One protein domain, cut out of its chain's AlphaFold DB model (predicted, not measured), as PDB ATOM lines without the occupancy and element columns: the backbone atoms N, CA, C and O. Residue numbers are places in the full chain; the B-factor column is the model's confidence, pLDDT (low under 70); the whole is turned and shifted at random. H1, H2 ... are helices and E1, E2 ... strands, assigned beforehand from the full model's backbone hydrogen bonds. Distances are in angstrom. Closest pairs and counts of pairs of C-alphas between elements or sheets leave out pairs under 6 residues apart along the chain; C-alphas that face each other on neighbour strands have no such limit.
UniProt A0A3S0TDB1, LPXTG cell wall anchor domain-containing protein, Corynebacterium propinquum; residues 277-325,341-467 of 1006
ATOM      1  N   GLY A 277     198.122 162.688 268.382       91.31
ATOM      2  CA  GLY A 277     197.463 161.945 267.309       91.31
ATOM      3  C   GLY A 277     198.205 162.050 265.987       91.31
ATOM      4  O   GLY A 277     199.129 162.853 265.839       91.31
ATOM      5  N   GLY A 278     197.800 161.240 265.019       91.75
ATOM      6  CA  GLY A 278     198.357 161.313 263.678       91.75
ATOM      7  C   GLY A 278     197.681 160.392 262.676       91.75
ATOM      8  O   GLY A 278     196.886 159.525 263.040       91.75
ATOM      9  N   ASP A 279     198.015 160.581 261.404       91.38
ATOM     10  CA  ASP A 279     197.623 159.696 260.303       91.38
ATOM     11  C   ASP A 279     198.760 159.593 259.278       91.38
ATOM     12  O   ASP A 279     199.663 160.432 259.223       91.38
ATOM     13  N   VAL A 280     198.737 158.532 258.481       91.88
ATOM     14  CA  VAL A 280     199.746 158.238 257.473       91.88
ATOM     15  C   VAL A 280     199.105 157.765 256.181       91.88
ATOM     16  O   VAL A 280     198.152 156.978 256.170       91.88
ATOM     17  N   HIS A 281     199.656 158.237 255.067       87.94
ATOM     18  CA  HIS A 281     199.218 157.862 253.733       87.94
ATOM     19  C   HIS A 281     200.416 157.531 252.828       87.94
ATOM     20  O   HIS A 281     201.382 158.290 252.832       87.94
ATOM     21  N   PRO A 282     200.353 156.456 252.020       87.19
ATOM     22  CA  PRO A 282     199.333 155.408 252.050       87.19
ATOM     23  C   PRO A 282     199.505 154.475 253.261       87.19
ATOM     24  O   PRO A 282     200.616 154.087 253.622       87.19
ATOM     25  N   LYS A 283     198.377 154.098 253.865       85.69
ATOM     26  CA  LYS A 283     198.268 153.054 254.899       85.69
ATOM     27  C   LYS A 283     197.634 151.805 254.291       85.69
ATOM     28  O   LYS A 283     197.098 151.883 253.188       85.69
ATOM     29  N   ALA A 284     197.649 150.680 255.001       77.56
ATOM     30  CA  ALA A 284     197.064 149.429 254.518       77.56
ATOM     31  C   ALA A 284     195.645 149.612 253.953       77.56
ATOM     32  O   ALA A 284     194.742 150.080 254.649       77.56
ATOM     33  N   GLY A 285     195.463 149.279 252.670       69.69
ATOM     34  CA  GLY A 285     194.191 149.431 251.947       69.69
ATOM     35  C   GLY A 285     193.719 150.875 251.698       69.69
ATOM     36  O   GLY A 285     192.622 151.068 251.178       69.69
ATOM     37  N   GLY A 286     194.515 151.887 252.052       75.12
ATOM     38  CA  GLY A 286     194.189 153.304 251.907       75.12
ATOM     39  C   GLY A 286     195.050 153.998 250.854       75.12
ATOM     40  O   GLY A 286     196.269 153.865 250.855       75.12
ATOM     41  N   ARG A 287     194.412 154.796 249.994       75.25
ATOM     42  CA  ARG A 287     195.056 155.621 248.954       75.25
ATOM     43  C   ARG A 287     196.039 154.867 248.033       75.25
ATOM     44  O   ARG A 287     197.196 155.277 247.893       75.25
ATOM     45  N   PRO A 288     195.611 153.758 247.395       75.94
ATOM     46  CA  PRO A 288     196.478 152.969 246.519       75.94
ATOM     47  C   PRO A 288     197.014 153.767 245.317       75.94
ATOM     48  O   PRO A 288     198.038 153.398 244.750       75.94
ATOM     49  N   GLU A 289     196.388 154.873 244.926       74.75
ATOM     50  CA  GLU A 289     196.903 155.743 243.864       74.75
ATOM     51  C   GLU A 289     198.325 156.266 244.154       74.75
ATOM     52  O   GLU A 289     199.114 156.445 243.231       74.75
ATOM     53  N   LEU A 290     198.710 156.430 245.429       77.31
ATOM     54  CA  LEU A 290     200.044 156.923 245.798       77.31
ATOM     55  C   LEU A 290     201.166 155.908 245.525       77.31
ATOM     56  O   LEU A 290     202.314 156.309 245.360       77.31
ATOM     57  N   THR A 291     200.862 154.608 245.455       84.38
ATOM     58  CA  THR A 291     201.844 153.525 245.223       84.38
ATOM     59  C   THR A 291     201.651 152.805 243.890       84.38
ATOM     60  O   THR A 291     202.217 151.734 243.666       84.38
ATOM     61  N   GLU A 292     200.857 153.366 242.976       81.88
ATOM     62  CA  GLU A 292     200.479 152.663 241.749       81.88
ATOM     63  C   GLU A 292     201.664 152.415 240.801       81.88
ATOM     64  O   GLU A 292     201.799 151.305 240.288       81.88
ATOM     65  N   LEU A 293     202.566 153.390 240.627       81.81
ATOM     66  CA  LEU A 293     203.761 153.215 239.790       81.81
ATOM     67  C   LEU A 293     204.643 152.060 240.290       81.81
ATOM     68  O   LEU A 293     205.064 151.205 239.512       81.81
ATOM     69  N   GLU A 294     204.877 151.992 241.602       86.69
ATOM     70  CA  GLU A 294     205.633 150.899 242.218       86.69
ATOM     71  C   GLU A 294     204.961 149.546 241.980       86.69
ATOM     72  O   GLU A 294     205.637 148.590 241.591       86.69
ATOM     73  N   SER A 295     203.637 149.479 242.144       86.88
ATOM     74  CA  SER A 295     202.859 148.266 241.892       86.88
ATOM     75  C   SER A 295     203.029 147.763 240.465       86.88
ATOM     76  O   SER A 295     203.076 146.551 240.261       86.88
ATOM     77  N   ARG A 296     203.127 148.661 239.480       83.56
ATOM     78  CA  ARG A 296     203.298 148.288 238.071       83.56
ATOM     79  C   ARG A 296     204.722 147.839 237.741       83.56
ATOM     80  O   ARG A 296     204.891 146.969 236.896       83.56
ATOM     81  N   TYR A 297     205.733 148.393 238.408       83.19
ATOM     82  CA  TYR A 297     207.139 148.031 238.168       83.19
ATOM     83  C   TYR A 297     207.623 146.827 238.964       83.19
ATOM     84  O   TYR A 297     208.483 146.090 238.490       83.19
ATOM     85  N   THR A 298     207.091 146.619 240.165       84.69
ATOM     86  CA  THR A 298     207.603 145.610 241.107       84.69
ATOM     87  C   THR A 298     206.574 144.540 241.466       84.69
ATOM     88  O   THR A 298     206.920 143.533 242.078       84.69
ATOM     89  N   GLY A 299     205.295 144.753 241.135       85.38
ATOM     90  CA  GLY A 299     204.193 143.917 241.613       85.38
ATOM     91  C   GLY A 299     203.857 144.112 243.099       85.38
ATOM     92  O   GLY A 299     202.982 143.416 243.609       85.38
ATOM     93  N   GLN A 300     204.528 145.033 243.800       86.00
ATOM     94  CA  GLN A 300     204.350 145.295 245.231       86.00
ATOM     95  C   GLN A 300     203.914 146.737 245.497       86.00
ATOM     96  O   GLN A 300     204.155 147.632 244.693       86.00
ATOM     97  N   ARG A 301     203.277 146.960 246.649       87.56
ATOM     98  CA  ARG A 301     202.885 148.286 247.137       87.56
ATOM     99  C   ARG A 301     203.491 148.515 248.509       87.56
ATOM    100  O   ARG A 301     203.317 147.688 249.404       87.56
ATOM    101  N   THR A 302     204.178 149.634 248.660       88.31
ATOM    102  CA  THR A 302     204.709 150.090 249.933       88.31
ATOM    103  C   THR A 302     203.577 150.677 250.761       88.31
ATOM    104  O   THR A 302     202.794 151.498 250.286       88.31
ATOM    105  N   GLU A 303     203.500 150.260 252.015       89.50
ATOM    106  CA  GLU A 303     202.574 150.814 252.999       89.50
ATOM    107  C   GLU A 303     203.379 151.412 254.142       89.50
ATOM    108  O   GLU A 303     204.439 150.888 254.508       89.50
ATOM    109  N   PHE A 304     202.866 152.494 254.715       92.06
ATOM    110  CA  PHE A 304     203.545 153.230 255.764       92.06
ATOM    111  C   PHE A 304     202.781 153.159 257.078       92.06
ATOM    112  O   PHE A 304     201.552 153.176 257.127       92.06
ATOM    113  N   ASP A 305     203.558 153.085 258.147       92.50
ATOM    114  CA  ASP A 305     203.109 153.130 259.531       92.50
ATOM    115  C   ASP A 305     203.568 154.458 260.138       92.50
ATOM    116  O   ASP A 305     204.560 155.041 259.684       92.50
ATOM    117  N   LEU A 306     202.863 154.946 261.151       94.69
ATOM    118  CA  LEU A 306     203.180 156.143 261.908       94.69
ATOM    119  C   LEU A 306     203.059 155.838 263.393       94.69
ATOM    120  O   LEU A 306     202.048 155.353 263.887       94.69
ATOM    121  N   THR A 307     204.105 156.200 264.117       94.88
ATOM    122  CA  THR A 307     204.181 156.089 265.568       94.88
ATOM    123  C   THR A 307     204.575 157.435 266.153       94.88
ATOM    124  O   THR A 307     205.207 158.251 265.481       94.88
ATOM    125  N   ALA A 308     204.225 157.673 267.412       95.38
ATOM    126  CA  ALA A 308     204.733 158.809 268.169       95.38
ATOM    127  C   ALA A 308     205.350 158.327 269.478       95.38
ATOM    128  O   ALA A 308     204.899 157.339 270.063       95.38
ATOM    129  N   THR A 309     206.372 159.032 269.954       93.81
ATOM    130  CA  THR A 309     207.003 158.753 271.242       93.81
ATOM    131  C   THR A 309     207.183 160.017 272.067       93.81
ATOM    132  O   THR A 309     207.469 161.087 271.532       93.81
ATOM    133  N   VAL A 310     207.045 159.875 273.385       90.81
ATOM    134  CA  VAL A 310     207.344 160.911 274.382       90.81
ATOM    135  C   VAL A 310     208.309 160.304 275.394       90.81
ATOM    136  O   VAL A 310     208.018 159.252 275.962       90.81
ATOM    137  N   ASN A 311     209.477 160.919 275.615       86.62
ATOM    138  CA  ASN A 311     210.563 160.314 276.413       86.62
ATOM    139  C   ASN A 311     210.908 158.878 275.966       86.62
ATOM    140  O   ASN A 311     211.082 157.980 276.792       86.62
ATOM    141  N   SER A 312     210.934 158.650 274.648       84.31
ATOM    142  CA  SER A 312     211.160 157.336 274.025       84.31
ATOM    143  C   SER A 312     210.121 156.258 274.371       84.31
ATOM    144  O   SER A 312     210.309 155.096 274.013       84.31
ATOM    145  N   LYS A 313     209.016 156.612 275.040       85.81
ATOM    146  CA  LYS A 313     207.878 155.714 275.249       85.81
ATOM    147  C   LYS A 313     206.876 155.879 274.107       85.81
ATOM    148  O   LYS A 313     206.505 157.021 273.830       85.81
ATOM    149  N   PRO A 314     206.439 154.789 273.453       88.50
ATOM    150  CA  PRO A 314     205.388 154.843 272.446       88.50
ATOM    151  C   PRO A 314     204.091 155.410 273.015       88.50
ATOM    152  O   PRO A 314     203.692 155.052 274.122       88.50
ATOM    153  N   MET A 315     203.431 156.262 272.236       88.06
ATOM    154  CA  MET A 315     202.097 156.758 272.543       88.06
ATOM    155  C   MET A 315     201.070 156.010 271.692       88.06
ATOM    156  O   MET A 315     201.168 156.076 270.465       88.06
ATOM    157  N   PRO A 316     200.096 155.310 272.298       83.31
ATOM    158  CA  PRO A 316     199.051 154.644 271.539       83.31
ATOM    159  C   PRO A 316     198.027 155.665 271.032       83.31
ATOM    160  O   PRO A 316     197.513 156.474 271.804       83.31
ATOM    161  N   PHE A 317     197.729 155.611 269.738       87.00
ATOM    162  CA  PHE A 317     196.615 156.304 269.095       87.00
ATOM    163  C   PHE A 317     196.197 155.525 267.845       87.00
ATOM    164  O   PHE A 317     197.005 154.814 267.247       87.00
ATOM    165  N   GLU A 318     194.935 155.657 267.453       86.56
ATOM    166  CA  GLU A 318     194.448 155.155 266.168       86.56
ATOM    167  C   GLU A 318     194.650 156.213 265.080       86.56
ATOM    168  O   GLU A 318     194.572 157.415 265.348       86.56
ATOM    169  N   TYR A 319     194.874 155.775 263.841       87.69
ATOM    170  CA  TYR A 319     195.002 156.692 262.712       87.69
ATOM    171  C   TYR A 319     193.761 157.557 262.527       87.69
ATOM    172  O   TYR A 319     192.643 157.046 262.478       87.69
ATOM    173  N   GLY A 320     193.969 158.868 262.409       85.19
ATOM    174  CA  GLY A 320     192.873 159.836 262.344       85.19
ATOM    175  C   GLY A 320     192.310 160.243 263.711       85.19
ATOM    176  O   GLY A 320     191.352 161.010 263.760       85.19
ATOM    177  N   SER A 321     192.879 159.746 264.816       85.69
ATOM    178  CA  SER A 321     192.407 159.994 266.184       85.69
ATOM    179  C   SER A 321     193.529 160.469 267.113       85.69
ATOM    180  O   SER A 321     194.714 160.441 266.777       85.69
ATOM    181  N   TYR A 322     193.148 160.915 268.313       87.88
ATOM    182  CA  TYR A 322     194.076 161.283 269.382       87.88
ATOM    183  C   TYR A 322     194.149 160.191 270.451       87.88
ATOM    184  O   TYR A 322     193.132 159.626 270.845       87.88
ATOM    185  N   GLY A 323     195.349 159.959 270.973       89.00
ATOM    186  CA  GLY A 323     195.619 159.270 272.229       89.00
ATOM    187  C   GLY A 323     195.997 160.247 273.345       89.00
ATOM    188  O   GLY A 323     196.190 161.443 273.109       89.00
ATOM    189  N   LEU A 324     196.115 159.738 274.575       90.19
ATOM    190  CA  LEU A 324     196.428 160.542 275.762       90.19
ATOM    191  C   LEU A 324     197.859 160.331 276.256       90.19
ATOM    192  O   LEU A 324     198.354 159.204 276.318       90.19
ATOM    193  N   VAL A 325     198.480 161.424 276.700       91.38
ATOM    194  CA  VAL A 325     199.789 161.451 277.358       91.38
ATOM    195  C   VAL A 325     199.593 161.847 278.829       91.38
ATOM    196  O   VAL A 325     199.523 163.037 279.141       91.38
ATOM    197  N   HIS A 341     200.794 179.266 280.785       72.56
ATOM    198  CA  HIS A 341     201.852 178.254 280.986       72.56
ATOM    199  C   HIS A 341     201.725 177.464 282.298       72.56
ATOM    200  O   HIS A 341     202.705 176.909 282.788       72.56
ATOM    201  N   ALA A 342     200.538 177.411 282.917       80.31
ATOM    202  CA  ALA A 342     200.375 176.719 284.204       80.31
ATOM    203  C   ALA A 342     200.734 175.226 284.116       80.31
ATOM    204  O   ALA A 342     201.256 174.656 285.076       80.31
ATOM    205  N   ILE A 343     200.469 174.605 282.966       88.62
ATOM    206  CA  ILE A 343     200.861 173.235 282.651       88.62
ATOM    207  C   ILE A 343     201.436 173.236 281.238       88.62
ATOM    208  O   ILE A 343     200.803 173.741 280.313       88.62
ATOM    209  N   GLU A 344     202.636 172.688 281.081       89.12
ATOM    210  CA  GLU A 344     203.327 172.617 279.794       89.12
ATOM    211  C   GLU A 344     203.988 171.247 279.598       89.12
ATOM    212  O   GLU A 344     204.329 170.581 280.583       89.12
ATOM    213  N   PRO A 345     204.212 170.816 278.349       90.50
ATOM    214  CA  PRO A 345     204.958 169.596 278.077       90.50
ATOM    215  C   PRO A 345     206.396 169.649 278.626       90.50
ATOM    216  O   PRO A 345     207.087 170.660 278.530       90.50
ATOM    217  N   ASP A 346     206.871 168.537 279.190       90.69
ATOM    218  CA  ASP A 346     208.232 168.386 279.749       90.69
ATOM    219  C   ASP A 346     209.168 167.585 278.831       90.69
ATOM    220  O   ASP A 346     210.358 167.443 279.093       90.69
ATOM    221  N   ALA A 347     208.625 167.016 277.758       91.56
ATOM    222  CA  ALA A 347     209.341 166.099 276.889       91.56
ATOM    223  C   ALA A 347     209.056 166.361 275.419       91.56
ATOM    224  O   ALA A 347     207.942 166.737 275.029       91.56
ATOM    225  N   ASP A 348     210.088 166.133 274.614       93.56
ATOM    226  CA  ASP A 348     209.980 166.208 273.169       93.56
ATOM    227  C   ASP A 348     209.038 165.123 272.665       93.56
ATOM    228  O   ASP A 348     208.994 164.001 273.186       93.56
ATOM    229  N   LEU A 349     208.287 165.488 271.635       94.88
ATOM    230  CA  LEU A 349     207.416 164.582 270.917       94.88
ATOM    231  C   LEU A 349     208.092 164.218 269.603       94.88
ATOM    232  O   LEU A 349     208.446 165.102 268.828       94.88
ATOM    233  N   VAL A 350     208.281 162.925 269.362       96.00
ATOM    234  CA  VAL A 350     208.893 162.430 268.127       96.00
ATOM    235  C   VAL A 350     207.884 161.573 267.390       96.00
ATOM    236  O   VAL A 350     207.564 160.474 267.840       96.00
ATOM    237  N   PHE A 351     207.409 162.070 266.254       96.81
ATOM    238  CA  PHE A 351     206.670 161.291 265.272       96.81
ATOM    239  C   PHE A 351     207.655 160.559 264.370       96.81
ATOM    240  O   PHE A 351     208.693 161.100 263.998       96.81
ATOM    241  N   SER A 352     207.365 159.307 264.046       95.62
ATOM    242  CA  SER A 352     208.192 158.460 263.191       95.62
ATOM    243  C   SER A 352     207.297 157.682 262.253       95.62
ATOM    244  O   SER A 352     206.492 156.868 262.707       95.62
ATOM    245  N   SER A 353     207.461 157.915 260.957       95.25
ATOM    246  CA  SER A 353     206.826 157.126 259.917       95.25
ATOM    247  C   SER A 353     207.844 156.297 259.161       95.25
ATOM    248  O   SER A 353     208.948 156.760 258.876       95.25
ATOM    249  N   ARG A 354     207.484 155.050 258.868       92.50
ATOM    250  CA  ARG A 354     208.357 154.089 258.189       92.50
ATOM    251  C   ARG A 354     207.554 153.206 257.252       92.50
ATOM    252  O   ARG A 354     206.397 152.899 257.534       92.50
ATOM    253  N   ALA A 355     208.199 152.742 256.191       89.12
ATOM    254  CA  ALA A 355     207.656 151.664 255.379       89.12
ATOM    255  C   ALA A 355     207.561 150.371 256.211       89.12
ATOM    256  O   ALA A 355     208.524 149.967 256.867       89.12
ATOM    257  N   VAL A 356     206.401 149.717 256.199       85.31
ATOM    258  CA  VAL A 356     206.149 148.441 256.902       85.31
ATOM    259  C   VAL A 356     205.872 147.280 255.956       85.31
ATOM    260  O   VAL A 356     206.080 146.127 256.330       85.31
ATOM    261  N   VAL A 357     205.488 147.585 254.719       81.75
ATOM    262  CA  VAL A 357     205.327 146.641 253.607       81.75
ATOM    263  C   VAL A 357     206.115 147.190 252.417       81.75
ATOM    264  O   VAL A 357     206.248 148.405 252.299       81.75
ATOM    265  N   GLY A 358     206.650 146.319 251.557       78.56
ATOM    266  CA  GLY A 358     207.484 146.705 250.412       78.56
ATOM    267  C   GLY A 358     208.978 146.802 250.744       78.56
ATOM    268  O   GLY A 358     209.442 146.326 251.784       78.56
ATOM    269  N   ASP A 359     209.751 147.403 249.838       81.50
ATOM    270  CA  ASP A 359     211.202 147.549 249.992       81.50
ATOM    271  C   ASP A 359     211.540 148.809 250.802       81.50
ATOM    272  O   ASP A 359     211.623 149.925 250.280       81.50
ATOM    273  N   GLN A 360     211.747 148.617 252.105       84.00
ATOM    274  CA  GLN A 360     212.023 149.693 253.058       84.00
ATOM    275  C   GLN A 360     213.251 150.526 252.673       84.00
ATOM    276  O   GLN A 360     213.216 151.751 252.779       84.00
ATOM    277  N   ALA A 361     214.308 149.894 252.155       85.19
ATOM    278  CA  ALA A 361     215.527 150.592 251.743       85.19
ATOM    279  C   ALA A 361     215.305 151.475 250.504       85.19
ATOM    280  O   ALA A 361     216.140 152.319 250.178       85.19
ATOM    281  N   LYS A 362     214.182 151.284 249.799       88.19
ATOM    282  CA  LYS A 362     213.784 152.054 248.618       88.19
ATOM    283  C   LYS A 362     212.676 153.054 248.890       88.19
ATOM    284  O   LYS A 362     212.432 153.900 248.034       88.19
ATOM    285  N   ALA A 363     212.063 153.029 250.070       88.44
ATOM    286  CA  ALA A 363     210.942 153.900 250.394       88.44
ATOM    287  C   ALA A 363     211.287 155.384 250.193       88.44
ATOM    288  O   ALA A 363     210.592 156.075 249.461       88.44
ATOM    289  N   LEU A 364     212.418 155.860 250.722       86.25
ATOM    290  CA  LEU A 364     212.839 157.257 250.538       86.25
ATOM    291  C   LEU A 364     213.391 157.573 249.139       86.25
ATOM    292  O   LEU A 364     213.490 158.749 248.800       86.25
ATOM    293  N   TYR A 365     213.704 156.567 248.316       83.81
ATOM    294  CA  TYR A 365     214.037 156.745 246.893       83.81
ATOM    295  C   TYR A 365     212.789 156.800 246.002       83.81
ATOM    296  O   TYR A 365     212.823 157.406 244.937       83.81
ATOM    297  N   ARG A 366     211.688 156.173 246.426       85.88
ATOM    298  CA  ARG A 366     210.410 156.132 245.697       85.88
ATOM    299  C   ARG A 366     209.453 157.232 246.139       85.88
ATOM    300  O   ARG A 366     208.703 157.756 245.321       85.88
ATOM    301  N   TYR A 367     209.509 157.606 247.412       86.25
ATOM    302  CA  TYR A 367     208.552 158.485 248.064       86.25
ATOM    303  C   TYR A 367     209.253 159.606 248.822       86.25
ATOM    304  O   TYR A 367     210.355 159.452 249.354       86.25
ATOM    305  N   ARG A 368     208.576 160.747 248.884       84.81
ATOM    306  CA  ARG A 368     208.960 161.909 249.668       84.81
ATOM    307  C   ARG A 368     207.926 162.124 250.776       84.81
ATOM    308  O   ARG A 368     206.764 162.363 250.449       84.81
ATOM    309  N   PRO A 369     208.330 162.102 252.054       86.62
ATOM    310  CA  PRO A 369     207.429 162.385 253.161       86.62
ATOM    311  C   PRO A 369     207.091 163.880 253.198       86.62
ATOM    312  O   PRO A 369     207.984 164.733 253.249       86.62
ATOM    313  N   GLU A 370     205.802 164.194 253.174       85.75
ATOM    314  CA  GLU A 370     205.261 165.533 253.388       85.75
ATOM    315  C   GLU A 370     204.450 165.539 254.683       85.75
ATOM    316  O   GLU A 370     203.466 164.816 254.816       85.75
ATOM    317  N   TRP A 371     204.902 166.327 255.656       88.19
ATOM    318  CA  TRP A 371     204.326 166.403 256.989       88.19
ATOM    319  C   TRP A 371     203.408 167.611 257.111       88.19
ATOM    320  O   TRP A 371     203.762 168.726 256.723       88.19
ATOM    321  N   THR A 372     202.256 167.405 257.736       87.81
ATOM    322  CA  THR A 372     201.370 168.481 258.168       87.81
ATOM    323  C   THR A 372     201.087 168.310 259.648       87.81
ATOM    324  O   THR A 372     200.454 167.340 260.062       87.81
ATOM    325  N   CYS A 373     201.558 169.256 260.457       88.44
ATOM    326  CA  CYS A 373     201.445 169.194 261.907       88.44
ATOM    327  C   CYS A 373     200.636 170.363 262.466       88.44
ATOM    328  O   CYS A 373     200.904 171.527 262.171       88.44
ATOM    329  N   ARG A 374     199.685 170.049 263.344       89.00
ATOM    330  CA  ARG A 374     199.037 170.993 264.248       89.00
ATOM    331  C   ARG A 374     199.779 170.986 265.578       89.00
ATOM    332  O   ARG A 374     199.783 169.971 266.276       89.00
ATOM    333  N   VAL A 375     200.374 172.121 265.938       88.94
ATOM    334  CA  VAL A 375     201.207 172.258 267.142       88.94
ATOM    335  C   VAL A 375     200.749 173.477 267.947       88.94
ATOM    336  O   VAL A 375     201.123 174.603 267.613       88.94
ATOM    337  N   PRO A 376     199.918 173.290 268.992       85.62
ATOM    338  CA  PRO A 376     199.498 174.383 269.863       85.62
ATOM    339  C   PRO A 376     200.696 175.120 270.470       85.62
ATOM    340  O   PRO A 376     201.674 174.495 270.882       85.62
ATOM    341  N   GLY A 377     200.620 176.450 270.527       80.50
ATOM    342  CA  GLY A 377     201.666 177.296 271.112       80.50
ATOM    343  C   GLY A 377     202.782 177.706 270.149       80.50
ATOM    344  O   GLY A 377     203.509 178.652 270.448       80.50
ATOM    345  N   VAL A 378     202.881 177.074 268.977       85.31
ATOM    346  CA  VAL A 378     203.813 177.482 267.917       85.31
ATOM    347  C   VAL A 378     203.137 178.514 267.019       85.31
ATOM    348  O   VAL A 378     202.013 178.305 266.581       85.31
ATOM    349  N   SER A 379     203.824 179.608 266.689       82.56
ATOM    350  CA  SER A 379     203.399 180.524 265.628       82.56
ATOM    351  C   SER A 379     204.584 180.898 264.749       82.56
ATOM    352  O   SER A 379     205.619 181.330 265.257       82.56
ATOM    353  N   ILE A 380     204.421 180.729 263.437       76.81
ATOM    354  CA  ILE A 380     205.461 180.970 262.431       76.81
ATOM    355  C   ILE A 380     204.956 182.060 261.493       76.81
ATOM    356  O   ILE A 380     203.909 181.901 260.874       76.81
ATOM    357  N   ASP A 381     205.661 183.189 261.429       72.69
ATOM    358  CA  ASP A 381     205.316 184.343 260.582       72.69
ATOM    359  C   ASP A 381     203.843 184.808 260.685       72.69
ATOM    360  O   ASP A 381     203.236 185.262 259.717       72.69
ATOM    361  N   GLY A 382     203.252 184.709 261.882       69.19
ATOM    362  CA  GLY A 382     201.861 185.105 262.149       69.19
ATOM    363  C   GLY A 382     200.812 184.039 261.815       69.19
ATOM    364  O   GLY A 382     199.626 184.267 262.047       69.19
ATOM    365  N   ILE A 383     201.230 182.870 261.324       69.19
ATOM    366  CA  ILE A 383     200.381 181.686 261.188       69.19
ATOM    367  C   ILE A 383     200.389 180.944 262.523       69.19
ATOM    368  O   ILE A 383     201.448 180.620 263.065       69.19
ATOM    369  N   ASP A 384     199.207 180.708 263.082       73.12
ATOM    370  CA  ASP A 384     199.039 179.923 264.303       73.12
ATOM    371  C   ASP A 384     199.210 178.433 263.977       73.12
ATOM    372  O   ASP A 384     198.499 177.890 263.129       73.12
ATOM    373  N   GLY A 385     200.134 177.755 264.657       63.34
ATOM    374  CA  GLY A 385     200.377 176.321 264.526       63.34
ATOM    375  C   GLY A 385     199.155 175.464 264.852       63.34
ATOM    376  O   GLY A 385     199.080 174.318 264.405       63.34
ATOM    377  N   ALA A 386     198.144 176.017 265.534       66.62
ATOM    378  CA  ALA A 386     196.833 175.392 265.697       66.62
ATOM    379  C   ALA A 386     196.050 175.225 264.373       66.62
ATOM    380  O   ALA A 386     195.126 174.413 264.317       66.62
ATOM    381  N   THR A 387     196.409 175.964 263.316       68.38
ATOM    382  CA  THR A 387     195.782 175.893 261.976       68.38
ATOM    383  C   THR A 387     196.433 174.873 261.038       68.38
ATOM    384  O   THR A 387     195.883 174.593 259.978       68.38
ATOM    385  N   GLY A 388     197.557 174.274 261.447       77.19
ATOM    386  CA  GLY A 388     198.328 173.328 260.645       77.19
ATOM    387  C   GLY A 388     199.487 174.001 259.904       77.19
ATOM    388  O   GLY A 388     199.323 175.002 259.205       77.19
ATOM    389  N   ILE A 389     200.676 173.429 260.074       78.19
ATOM    390  CA  ILE A 389     201.932 173.838 259.445       78.19
ATOM    391  C   ILE A 389     202.371 172.692 258.537       78.19
ATOM    392  O   ILE A 389     202.486 171.559 259.007       78.19
ATOM    393  N   THR A 390     202.607 172.976 257.254       79.69
ATOM    394  CA  THR A 390     203.027 171.959 256.278       79.69
ATOM    395  C   THR A 390     204.489 172.137 255.907       79.69
ATOM    396  O   THR A 390     204.964 173.257 255.708       79.69
ATOM    397  N   PHE A 391     205.215 171.029 255.816       78.44
ATOM    398  CA  PHE A 391     206.623 171.018 255.458       78.44
ATOM    399  C   PHE A 391     207.070 169.650 254.952       78.44
ATOM    400  O   PHE A 391     206.406 168.633 255.126       78.44
ATOM    401  N   ARG A 392     208.225 169.620 254.299       72.44
ATOM    402  CA  ARG A 392     208.844 168.409 253.753       72.44
ATOM    403  C   ARG A 392     210.351 168.597 253.719       72.44
ATOM    404  O   ARG A 392     210.859 169.668 254.047       72.44
ATOM    405  N   GLU A 393     211.055 167.561 253.283       67.62
ATOM    406  CA  GLU A 393     212.496 167.652 253.079       67.62
ATOM    407  C   GLU A 393     212.861 168.826 252.143       67.62
ATOM    408  O   GLU A 393     212.157 169.080 251.154       67.62
ATOM    409  N   PRO A 394     213.953 169.556 252.430       56.94
ATOM    410  CA  PRO A 394     214.411 170.628 251.566       56.94
ATOM    411  C   PRO A 394     214.850 170.054 250.219       56.94
ATOM    412  O   PRO A 394     215.715 169.184 250.124       56.94
ATOM    413  N   VAL A 395     214.245 170.570 249.157       49.97
ATOM    414  CA  VAL A 395     214.577 170.215 247.782       49.97
ATOM    415  C   VAL A 395     215.690 171.162 247.331       49.97
ATOM    416  O   VAL A 395     215.466 172.368 247.222       49.97
ATOM    417  N   LYS A 396     216.905 170.650 247.089       44.25
ATOM    418  CA  LYS A 396     217.970 171.454 246.467       44.25
ATOM    419  C   LYS A 396     217.601 171.705 245.012       44.25
ATOM    420  O   LYS A 396     217.849 170.853 244.171       44.25
ATOM    421  N   LEU A 397     217.020 172.860 244.706       42.75
ATOM    422  CA  LEU A 397     216.838 173.274 243.318       42.75
ATOM    423  C   LEU A 397     218.221 173.551 242.722       42.75
ATOM    424  O   LEU A 397     218.787 174.626 242.921       42.75
ATOM    425  N   GLU A 398     218.771 172.558 242.033       39.47
ATOM    426  CA  GLU A 398     219.959 172.711 241.204       39.47
ATOM    427  C   GLU A 398     219.513 173.236 239.837       39.47
ATOM    428  O   GLU A 398     218.945 172.514 239.020       39.47
ATOM    429  N   ARG A 399     219.739 174.528 239.588       39.62
ATOM    430  CA  ARG A 399     219.726 175.073 238.232       39.62
ATOM    431  C   ARG A 399     221.021 174.660 237.564       39.62
ATOM    432  O   ARG A 399     222.079 175.160 237.919       39.62
ATOM    433  N   PHE A 400     220.952 173.784 236.577       38.62
ATOM    434  CA  PHE A 400     222.105 173.545 235.723       38.62
ATOM    435  C   PHE A 400     222.219 174.690 234.726       38.62
ATOM    436  O   PHE A 400     221.303 174.941 233.938       38.62
ATOM    437  N   ARG A 401     223.340 175.407 234.790       34.91
ATOM    438  CA  ARG A 401     223.740 176.307 233.716       34.91
ATOM    439  C   ARG A 401     224.024 175.487 232.442       34.91
ATOM    440  O   ARG A 401     224.307 174.289 232.534       34.91
ATOM    441  N   PRO A 402     224.000 176.119 231.259       35.22
ATOM    442  CA  PRO A 402     224.333 175.476 229.981       35.22
ATOM    443  C   PRO A 402     225.705 174.783 229.947       35.22
ATOM    444  O   PRO A 402     225.930 173.872 229.158       35.22
ATOM    445  N   ASP A 403     226.621 175.210 230.819       36.31
ATOM    446  CA  ASP A 403     227.970 174.667 230.999       36.31
ATOM    447  C   ASP A 403     228.037 173.451 231.948       36.31
ATOM    448  O   ASP A 403     229.121 172.929 232.211       36.31
ATOM    449  N   GLY A 404     226.896 172.987 232.470       34.50
ATOM    450  CA  GLY A 404     226.807 171.848 233.384       34.50
ATOM    451  C   GLY A 404     227.116 172.168 234.851       34.50
ATOM    452  O   GLY A 404     227.115 171.251 235.675       34.50
ATOM    453  N   LEU A 405     227.355 173.434 235.218       32.28
ATOM    454  CA  LEU A 405     227.563 173.831 236.614       32.28
ATOM    455  C   LEU A 405     226.223 174.079 237.325       32.28
ATOM    456  O   LEU A 405     225.366 174.814 236.834       32.28
ATOM    457  N   ALA A 406     226.054 173.484 238.508       36.72
ATOM    458  CA  ALA A 406     224.864 173.653 239.335       36.72
ATOM    459  C   ALA A 406     224.883 174.998 240.094       36.72
ATOM    460  O   ALA A 406     225.771 175.265 240.903       36.72
ATOM    461  N   GLU A 407     223.867 175.830 239.877       38.03
ATOM    462  CA  GLU A 407     223.474 176.941 240.739       38.03
ATOM    463  C   GLU A 407     222.372 176.478 241.696       38.03
ATOM    464  O   GLU A 407     221.267 176.141 241.277       38.03
ATOM    465  N   SER A 408     222.635 176.487 243.001       39.00
ATOM    466  CA  SER A 408     221.601 176.217 244.003       39.00
ATOM    467  C   SER A 408     220.756 177.469 244.255       39.00
ATOM    468  O   SER A 408     221.313 178.498 244.645       39.00
ATOM    469  N   SER A 409     219.428 177.392 244.115       37.94
ATOM    470  CA  SER A 409     218.521 178.457 244.582       37.94
ATOM    471  C   SER A 409     217.587 177.948 245.683       37.94
ATOM    472  O   SER A 409     216.954 176.907 245.534       37.94
ATOM    473  N   ASN A 410     217.480 178.684 246.792       37.31
ATOM    474  CA  ASN A 410     216.584 178.355 247.903       37.31
ATOM    475  C   ASN A 410     215.206 178.993 247.657       37.31
ATOM    476  O   ASN A 410     214.927 180.073 248.175       37.31
ATOM    477  N   TYR A 411     214.360 178.371 246.834       38.25
ATOM    478  CA  TYR A 411     213.007 178.866 246.546       38.25
ATOM    479  C   TYR A 411     211.962 177.975 247.239       38.25
ATOM    480  O   TYR A 411     211.535 176.971 246.684       38.25
ATOM    481  N   ASN A 412     211.578 178.322 248.474       39.19
ATOM    482  CA  ASN A 412     210.567 177.591 249.264       39.19
ATOM    483  C   ASN A 412     209.378 178.468 249.720       39.19
ATOM    484  O   ASN A 412     208.553 178.020 250.507       39.19
ATOM    485  N   HIS A 413     209.246 179.698 249.213       33.75
ATOM    486  CA  HIS A 413     208.129 180.592 249.545       33.75
ATOM    487  C   HIS A 413     207.222 180.809 248.327       33.75
ATOM    488  O   HIS A 413     207.402 181.797 247.623       33.75
ATOM    489  N   GLN A 414     206.287 179.891 248.062       36.53
ATOM    490  CA  GLN A 414     204.939 180.163 247.521       36.53
ATOM    491  C   GLN A 414     204.160 178.858 247.292       36.53
ATOM    492  O   GLN A 414     204.762 177.814 247.044       36.53
ATOM    493  N   ASP A 415     202.832 178.945 247.427       35.78
ATOM    494  CA  ASP A 415     201.847 177.854 247.397       35.78
ATOM    495  C   ASP A 415     202.188 176.738 246.399       35.78
ATOM    496  O   ASP A 415     202.076 176.894 245.183       35.78
ATOM    497  N   VAL A 416     202.534 175.564 246.924       39.06
ATOM    498  CA  VAL A 416     202.588 174.328 246.141       39.06
ATOM    499  C   VAL A 416     201.259 173.611 246.366       39.06
ATOM    500  O   VAL A 416     200.891 173.337 247.504       39.06
ATOM    501  N   ASN A 417     200.520 173.314 245.296       38.56
ATOM    502  CA  ASN A 417     199.311 172.473 245.319       38.56
ATOM    503  C   ASN A 417     198.156 172.942 246.235       38.56
ATOM    504  O   ASN A 417     197.371 172.120 246.704       38.56
ATOM    505  N   GLY A 418     198.009 174.248 246.479       35.66
ATOM    506  CA  GLY A 418     196.916 174.774 247.311       35.66
ATOM    507  C   GLY A 418     197.100 174.552 248.819       35.66
ATOM    508  O   GLY A 418     196.156 174.763 249.581       35.66
ATOM    509  N   HIS A 419     198.297 174.152 249.260       38.84
ATOM    510  CA  HIS A 419     198.649 174.089 250.677       38.84
ATOM    511  C   HIS A 419     198.944 175.492 251.211       38.84
ATOM    512  O   HIS A 419     199.997 176.058 250.932       38.84
ATOM    513  N   LYS A 420     198.030 176.031 252.025       48.06
ATOM    514  CA  LYS A 420     198.308 177.216 252.843       48.06
ATOM    515  C   LYS A 420     199.393 176.837 253.866       48.06
ATOM    516  O   LYS A 420     199.260 175.810 254.526       48.06
ATOM    517  N   ASN A 421     200.423 177.669 254.032       57.88
ATOM    518  CA  ASN A 421     201.417 177.597 255.124       57.88
ATOM    519  C   ASN A 421     202.558 176.562 254.955       57.88
ATOM    520  O   ASN A 421     202.791 175.734 255.839       57.88
ATOM    521  N   TYR A 422     203.283 176.620 253.833       64.81
ATOM    522  CA  TYR A 422     204.499 175.828 253.607       64.81
ATOM    523  C   TYR A 422     205.757 176.530 254.156       64.81
ATOM    524  O   TYR A 422     205.982 177.701 253.844       64.81
ATOM    525  N   PHE A 423     206.596 175.819 254.922       66.25
ATOM    526  CA  PHE A 423     207.829 176.372 255.505       66.25
ATOM    527  C   PHE A 423     209.071 175.514 255.241       66.25
ATOM    528  O   PHE A 423     209.013 174.287 255.190       66.25
ATOM    529  N   ASP A 424     210.219 176.185 255.107       66.75
ATOM    530  CA  ASP A 424     211.537 175.553 254.991       66.75
ATOM    531  C   ASP A 424     211.980 174.920 256.321       66.75
ATOM    532  O   ASP A 424     211.746 175.485 257.394       66.75
ATOM    533  N   SER A 425     212.685 173.784 256.263       67.00
ATOM    534  CA  SER A 425     213.154 173.073 257.460       67.00
ATOM    535  C   SER A 425     214.031 173.941 258.369       67.00
ATOM    536  O   SER A 425     213.897 173.871 259.586       67.00
ATOM    537  N   ASN A 426     214.850 174.842 257.813       71.06
ATOM    538  CA  ASN A 426     215.692 175.738 258.616       71.06
ATOM    539  C   ASN A 426     214.878 176.811 259.359       71.06
ATOM    540  O   ASN A 426     215.333 177.374 260.358       71.06
ATOM    541  N   VAL A 427     213.689 177.158 258.851       74.88
ATOM    542  CA  VAL A 427     212.766 178.061 259.549       74.88
ATOM    543  C   VAL A 427     212.134 177.314 260.718       74.88
ATOM    544  O   VAL A 427     212.132 177.838 261.828       74.88
ATOM    545  N   LEU A 428     211.688 176.078 260.491       78.62
ATOM    546  CA  LEU A 428     211.057 175.220 261.498       78.62
ATOM    547  C   LEU A 428     211.960 174.928 262.699       78.62
ATOM    548  O   LEU A 428     211.486 174.972 263.836       78.62
ATOM    549  N   GLU A 429     213.260 174.729 262.472       83.56
ATOM    550  CA  GLU A 429     214.236 174.494 263.544       83.56
ATOM    551  C   GLU A 429     214.259 175.638 264.570       83.56
ATOM    552  O   GLU A 429     214.359 175.398 265.774       83.56
ATOM    553  N   LYS A 430     214.068 176.893 264.131       84.31
ATOM    554  CA  LYS A 430     213.986 178.057 265.039       84.31
ATOM    555  C   LYS A 430     212.771 178.001 265.962       84.31
ATOM    556  O   LYS A 430     212.796 178.592 267.038       84.31
ATOM    557  N   TYR A 431     211.732 177.289 265.539       84.88
ATOM    558  CA  TYR A 431     210.514 177.036 266.300       84.88
ATOM    559  C   TYR A 431     210.520 175.644 266.947       84.88
ATOM    560  O   TYR A 431     209.519 175.221 267.522       84.88
ATOM    561  N   GLY A 432     211.667 174.951 266.956       87.69
ATOM    562  CA  GLY A 432     211.860 173.654 267.610       87.69
ATOM    563  C   GLY A 432     211.127 172.503 266.934       87.69
ATOM    564  O   GLY A 432     210.763 171.545 267.612       87.69
ATOM    565  N   ILE A 433     210.887 172.609 265.627       90.00
ATOM    566  CA  ILE A 433     210.397 171.513 264.796       90.00
ATOM    567  C   ILE A 433     211.561 171.069 263.907       90.00
ATOM    568  O   ILE A 433     212.046 171.835 263.079       90.00
ATOM    569  N   GLU A 434     212.017 169.836 264.092       90.00
ATOM    570  CA  GLU A 434     213.145 169.240 263.371       90.00
ATOM    571  C   GLU A 434     212.646 168.043 262.555       90.00
ATOM    572  O   GLU A 434     211.910 167.202 263.073       90.00
ATOM    573  N   MET A 435     213.062 167.940 261.293       87.31
ATOM    574  CA  MET A 435     212.753 166.800 260.427       87.31
ATOM    575  C   MET A 435     214.026 165.999 260.150       87.31
ATOM    576  O   MET A 435     215.051 166.563 259.771       87.31
ATOM    577  N   PHE A 436     213.952 164.681 260.302       88.25
ATOM    578  CA  PHE A 436     215.056 163.760 260.051       88.25
ATOM    579  C   PHE A 436     214.592 162.620 259.144       88.25
ATOM    580  O   PHE A 436     213.588 161.976 259.425       88.25
ATOM    581  N   ASN A 437     215.330 162.350 258.069       87.44
ATOM    582  CA  ASN A 437     215.073 161.222 257.178       87.44
ATOM    583  C   ASN A 437     216.250 160.246 257.246       87.44
ATOM    584  O   ASN A 437     217.397 160.666 257.102       87.44
ATOM    585  N   ASP A 438     215.960 158.955 257.405       85.62
ATOM    586  CA  ASP A 438     216.934 157.866 257.326       85.62
ATOM    587  C   ASP A 438     216.643 156.982 256.099       85.62
ATOM    588  O   ASP A 438     215.788 156.085 256.161       85.62
ATOM    589  N   PRO A 439     217.344 157.218 254.971       79.25
ATOM    590  CA  PRO A 439     217.182 156.438 253.747       79.25
ATOM    591  C   PRO A 439     217.477 154.948 253.910       79.25
ATOM    592  O   PRO A 439     216.904 154.150 253.173       79.25
ATOM    593  N   ALA A 440     218.336 154.554 254.859       78.88
ATOM    594  CA  ALA A 440     218.754 153.160 255.003       78.88
ATOM    595  C   ALA A 440     217.606 152.249 255.461       78.88
ATOM    596  O   ALA A 440     217.580 151.066 255.127       78.88
ATOM    597  N   ILE A 441     216.659 152.810 256.214       80.81
ATOM    598  CA  ILE A 441     215.512 152.095 256.788       80.81
ATOM    599  C   ILE A 441     214.166 152.684 256.348       80.81
ATOM    600  O   ILE A 441     213.128 152.316 256.896       80.81
ATOM    601  N   GLY A 442     214.170 153.606 255.378       83.44
ATOM    602  CA  GLY A 442     212.950 154.185 254.817       83.44
ATOM    603  C   GLY A 442     212.104 154.943 255.839       83.44
ATOM    604  O   GLY A 442     210.878 154.829 255.820       83.44
ATOM    605  N   MET A 443     212.750 155.661 256.759       90.25
ATOM    606  CA  MET A 443     212.088 156.323 257.882       90.25
ATOM    607  C   MET A 443     212.138 157.845 257.738       90.25
ATOM    608  O   MET A 443     213.183 158.413 257.431       90.25
ATOM    609  N   SER A 444     211.022 158.506 258.033       93.00
ATOM    610  CA  SER A 444     210.943 159.948 258.255       93.00
ATOM    611  C   SER A 444     210.499 160.224 259.686       93.00
ATOM    612  O   SER A 444     209.565 159.595 260.183       93.00
ATOM    613  N   GLN A 445     211.160 161.158 260.358       94.25
ATOM    614  CA  GLN A 445     210.859 161.566 261.719       94.25
ATOM    615  C   GLN A 445     210.655 163.068 261.800       94.25
ATOM    616  O   GLN A 445     211.362 163.842 261.156       94.25
ATOM    617  N   VAL A 446     209.725 163.467 262.660       93.94
ATOM    618  CA  VAL A 446     209.530 164.854 263.069       93.94
ATOM    619  C   VAL A 446     209.639 164.921 264.576       93.94
ATOM    620  O   VAL A 446     208.876 164.274 265.293       93.94
ATOM    621  N   ARG A 447     210.580 165.723 265.059       94.56
ATOM    622  CA  ARG A 447     210.748 166.041 266.472       94.56
ATOM    623  C   ARG A 447     210.199 167.432 266.742       94.56
ATOM    624  O   ARG A 447     210.545 168.386 266.056       94.56
ATOM    625  N   ILE A 448     209.372 167.538 267.773       93.62
ATOM    626  CA  ILE A 448     208.790 168.786 268.255       93.62
ATOM    627  C   ILE A 448     209.272 168.999 269.688       93.62
ATOM    628  O   ILE A 448     208.970 168.203 270.585       93.62
ATOM    629  N   ALA A 449     210.038 170.066 269.891       92.12
ATOM    630  CA  ALA A 449     210.647 170.403 271.166       92.12
ATOM    631  C   ALA A 449     209.591 170.782 272.212       92.12
ATOM    632  O   ALA A 449     208.700 171.591 271.945       92.12
ATOM    633  N   ALA A 450     209.729 170.251 273.430       89.06
ATOM    634  CA  ALA A 450     208.783 170.493 274.524       89.06
ATOM    635  C   ALA A 450     208.561 171.988 274.808       89.06
ATOM    636  O   ALA A 450     207.428 172.430 274.956       89.06
ATOM    637  N   GLY A 451     209.647 172.769 274.837       83.69
ATOM    638  CA  GLY A 451     209.624 174.183 275.230       83.69
ATOM    639  C   GLY A 451     208.929 175.128 274.249       83.69
ATOM    640  O   GLY A 451     208.697 176.278 274.605       83.69
ATOM    641  N   ASN A 452     208.596 174.659 273.044       82.56
ATOM    642  CA  ASN A 452     207.965 175.478 272.009       82.56
ATOM    643  C   ASN A 452     206.497 175.114 271.767       82.56
ATOM    644  O   ASN A 452     205.833 175.779 270.977       82.56
ATOM    645  N   ARG A 453     205.978 174.084 272.447       86.75
ATOM    646  CA  ARG A 453     204.577 173.668 272.351       86.75
ATOM    647  C   ARG A 453     203.844 173.877 273.671       86.75
ATOM    648  O   ARG A 453     204.422 173.744 274.745       86.75
ATOM    649  N   THR A 454     202.553 174.162 273.588       87.31
ATOM    650  CA  THR A 454     201.647 174.177 274.740       87.31
ATOM    651  C   THR A 454     200.801 172.909 274.766       87.31
ATOM    652  O   THR A 454     200.711 172.176 273.779       87.31
ATOM    653  N   MET A 455     200.140 172.665 275.897       86.81
ATOM    654  CA  MET A 455     199.055 171.684 275.976       86.81
ATOM    655  C   MET A 455     197.942 172.064 274.982       86.81
ATOM    656  O   MET A 455     197.845 173.223 274.565       86.81
ATOM    657  N   GLY A 456     197.111 171.096 274.592       82.88
ATOM    658  CA  GLY A 456     196.001 171.335 273.653       82.88
ATOM    659  C   GLY A 456     195.873 170.304 272.540       82.88
ATOM    660  O   GLY A 456     194.926 170.365 271.763       82.88
ATOM    661  N   GLY A 457     196.784 169.331 272.487       88.19
ATOM    662  CA  GLY A 457     196.785 168.275 271.487       88.19
ATOM    663  C   GLY A 457     197.665 168.577 270.283       88.19
ATOM    664  O   GLY A 457     197.375 169.478 269.500       88.19
ATOM    665  N   THR A 458     198.729 167.789 270.125       91.19
ATOM    666  CA  THR A 458     199.591 167.821 268.937       91.19
ATOM    667  C   THR A 458     199.169 166.723 267.969       91.19
ATOM    668  O   THR A 458     199.004 165.572 268.376       91.19
ATOM    669  N   TYR A 459     199.016 167.062 266.694       92.00
ATOM    670  CA  TYR A 459     198.660 166.099 265.657       92.00
ATOM    671  C   TYR A 459     199.570 166.252 264.457       92.00
ATOM    672  O   TYR A 459     199.740 167.370 263.981       92.00
ATOM    673  N   CYS A 460     200.116 165.152 263.949       92.19
ATOM    674  CA  CYS A 460     200.912 165.160 262.727       92.19
ATOM    675  C   CYS A 460     200.412 164.106 261.745       92.19
ATOM    676  O   CYS A 460     200.299 162.929 262.077       92.19
ATOM    677  N   GLU A 461     200.153 164.542 260.522       91.31
ATOM    678  CA  GLU A 461     199.893 163.687 259.374       91.31
ATOM    679  C   GLU A 461     201.134 163.631 258.488       91.31
ATOM    680  O   GLU A 461     201.810 164.649 258.319       91.31
ATOM    681  N   VAL A 462     201.410 162.469 257.899       90.88
ATOM    682  CA  VAL A 462     202.433 162.333 256.859       90.88
ATOM    683  C   VAL A 462     201.873 161.667 255.613       90.88
ATOM    684  O   VAL A 462     201.345 160.555 255.649       90.88
ATOM    685  N   GLU A 463     202.032 162.351 254.489       87.94
ATOM    686  CA  GLU A 463     201.715 161.833 253.169       87.94
ATOM    687  C   GLU A 463     203.018 161.523 252.430       87.94
ATOM    688  O   GLU A 463     203.841 162.398 252.163       87.94
ATOM    689  N   TRP A 464     203.226 160.252 252.108       86.44
ATOM    690  CA  TRP A 464     204.352 159.776 251.318       86.44
ATOM    691  C   TRP A 464     204.033 159.944 249.836       86.44
ATOM    692  O   TRP A 464     203.486 159.060 249.178       86.44
ATOM    693  N   ILE A 465     204.370 161.123 249.318       81.69
ATOM    694  CA  ILE A 465     204.129 161.505 247.928       81.69
ATOM    695  C   ILE A 465     205.117 160.758 247.027       81.69
ATOM    696  O   ILE A 465     206.324 160.831 247.280       81.69
ATOM    697  N   PRO A 466     204.674 160.068 245.963       78.19
ATOM    698  CA  PRO A 466     205.595 159.449 245.022       78.19
ATOM    699  C   PRO A 466     206.507 160.511 244.392       78.19
ATOM    700  O   PRO A 466     206.059 161.571 243.955       78.19
ATOM    701  N   ARG A 467     207.814 160.237 244.352       76.75
ATOM    702  CA  ARG A 467     208.800 161.103 243.680       76.75
ATOM    703  C   ARG A 467     208.635 161.073 242.163       76.75
ATOM    704  O   ARG A 467     208.978 162.046 241.495       76.75
TER     705      ARG A 467
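This is residues 277 to 325 and 341 to 467 of the 1006 residues of the protein "LPXTG cell wall anchor domain-containing protein" of Corynebacterium propinquum (UniProt A0A3S0TDB1). Two strongly twisted five-stranded sheets lie face to face as a sandwich, with H1 and H2 at one end and H3 beside edge strand E11. The small hairpin of E9 and E10 reaches away from this body. The printed part has 176 residues, in the order E1 H1 E2 E3 E4 E5 E6 H2 E7 E8 E9 E10 H3 E11 E12 E13; the class is mixed, helices and strands. One sheet runs E4 E1 E13 E7 E8, mixed; the other runs E3 E2 E6 E12 E11, antiparallel. The whole is compact, with a radius of gyration of the C-alphas of 17.1 A and spans of 58 by 39 by 29 A.

In the first sheet are E4, residues 321 to 325; E1, 277 to 281, beginning at C-alpha 277 (197.463, 161.945, 267.309); E13, 458 to 466, 26.0 A long, ending at C-alpha 466 (205.595, 159.449, 245.022); E7, 367 to 374, 22.6 A; and E8, 389 to 392. In the second are E3, 313 to 315; E2, 303 to 310, 24.1 A; E6, 349 to 357, 25.0 A; E12, 443 to 448; and E11, 433 to 438. The others are E5, 343 to 345; E9, 397 to 400; E10, 406 to 409; H1, 288 to 298; H2, 360 to 366; and H3, 425 to 430.

E13 is parallel to E1, with N 279 and O 460 at 3.3 A, and antiparallel to E7, with N 372 and O 461 at 2.9 A. E7 and E8 form a hairpin, with N 371 and O 391 at 2.8 A. E4 and E1 meet only at a point, as do E3 and E2. E6 is antiparallel to E2, N 307 and O 352 being 2.9 A apart, and to E12, N 351 and O 446 being 2.8 A apart. E11 and E12 form a hairpin, N 436 to O 445 at 2.9 A. The facing parts of the sheets are 9.0 A centre to centre, their strands at 24 degrees. H1 is on the first sheet, at a height of 10.4 A; the closest C-alphas of H1 and E13 are those of Leu 290 and Pro 466, 6.1 A. H2 is on the second sheet at a height of 7.1 A and only grazes the first with residues 363 to 366. H3 stands at the second sheet's level. E5 pairs with no named strand. In the hairpin of E9 and E10, N 399 and O 407 are 2.8 A apart. O i to N i+4 pairs within hydrogen-bond range number 5 of 7 in H1, 1 of 3 in H2 and 1 of 2 in H3; H2 has 3 of 4 at i+3.

The two C-alphas farthest apart, of Ala 342 and Asp 403, are 60.0 A apart. Residues 326 to 340 are not printed, a gap of 17.3 A between C-alphas 325 and 341. The links E7 to E8 and E10 to H3 are long. Mean pLDDT of the printed part is 77.5; it is under 70 at residues 285, 382 to 383, 385 to 387 and 393 to 425.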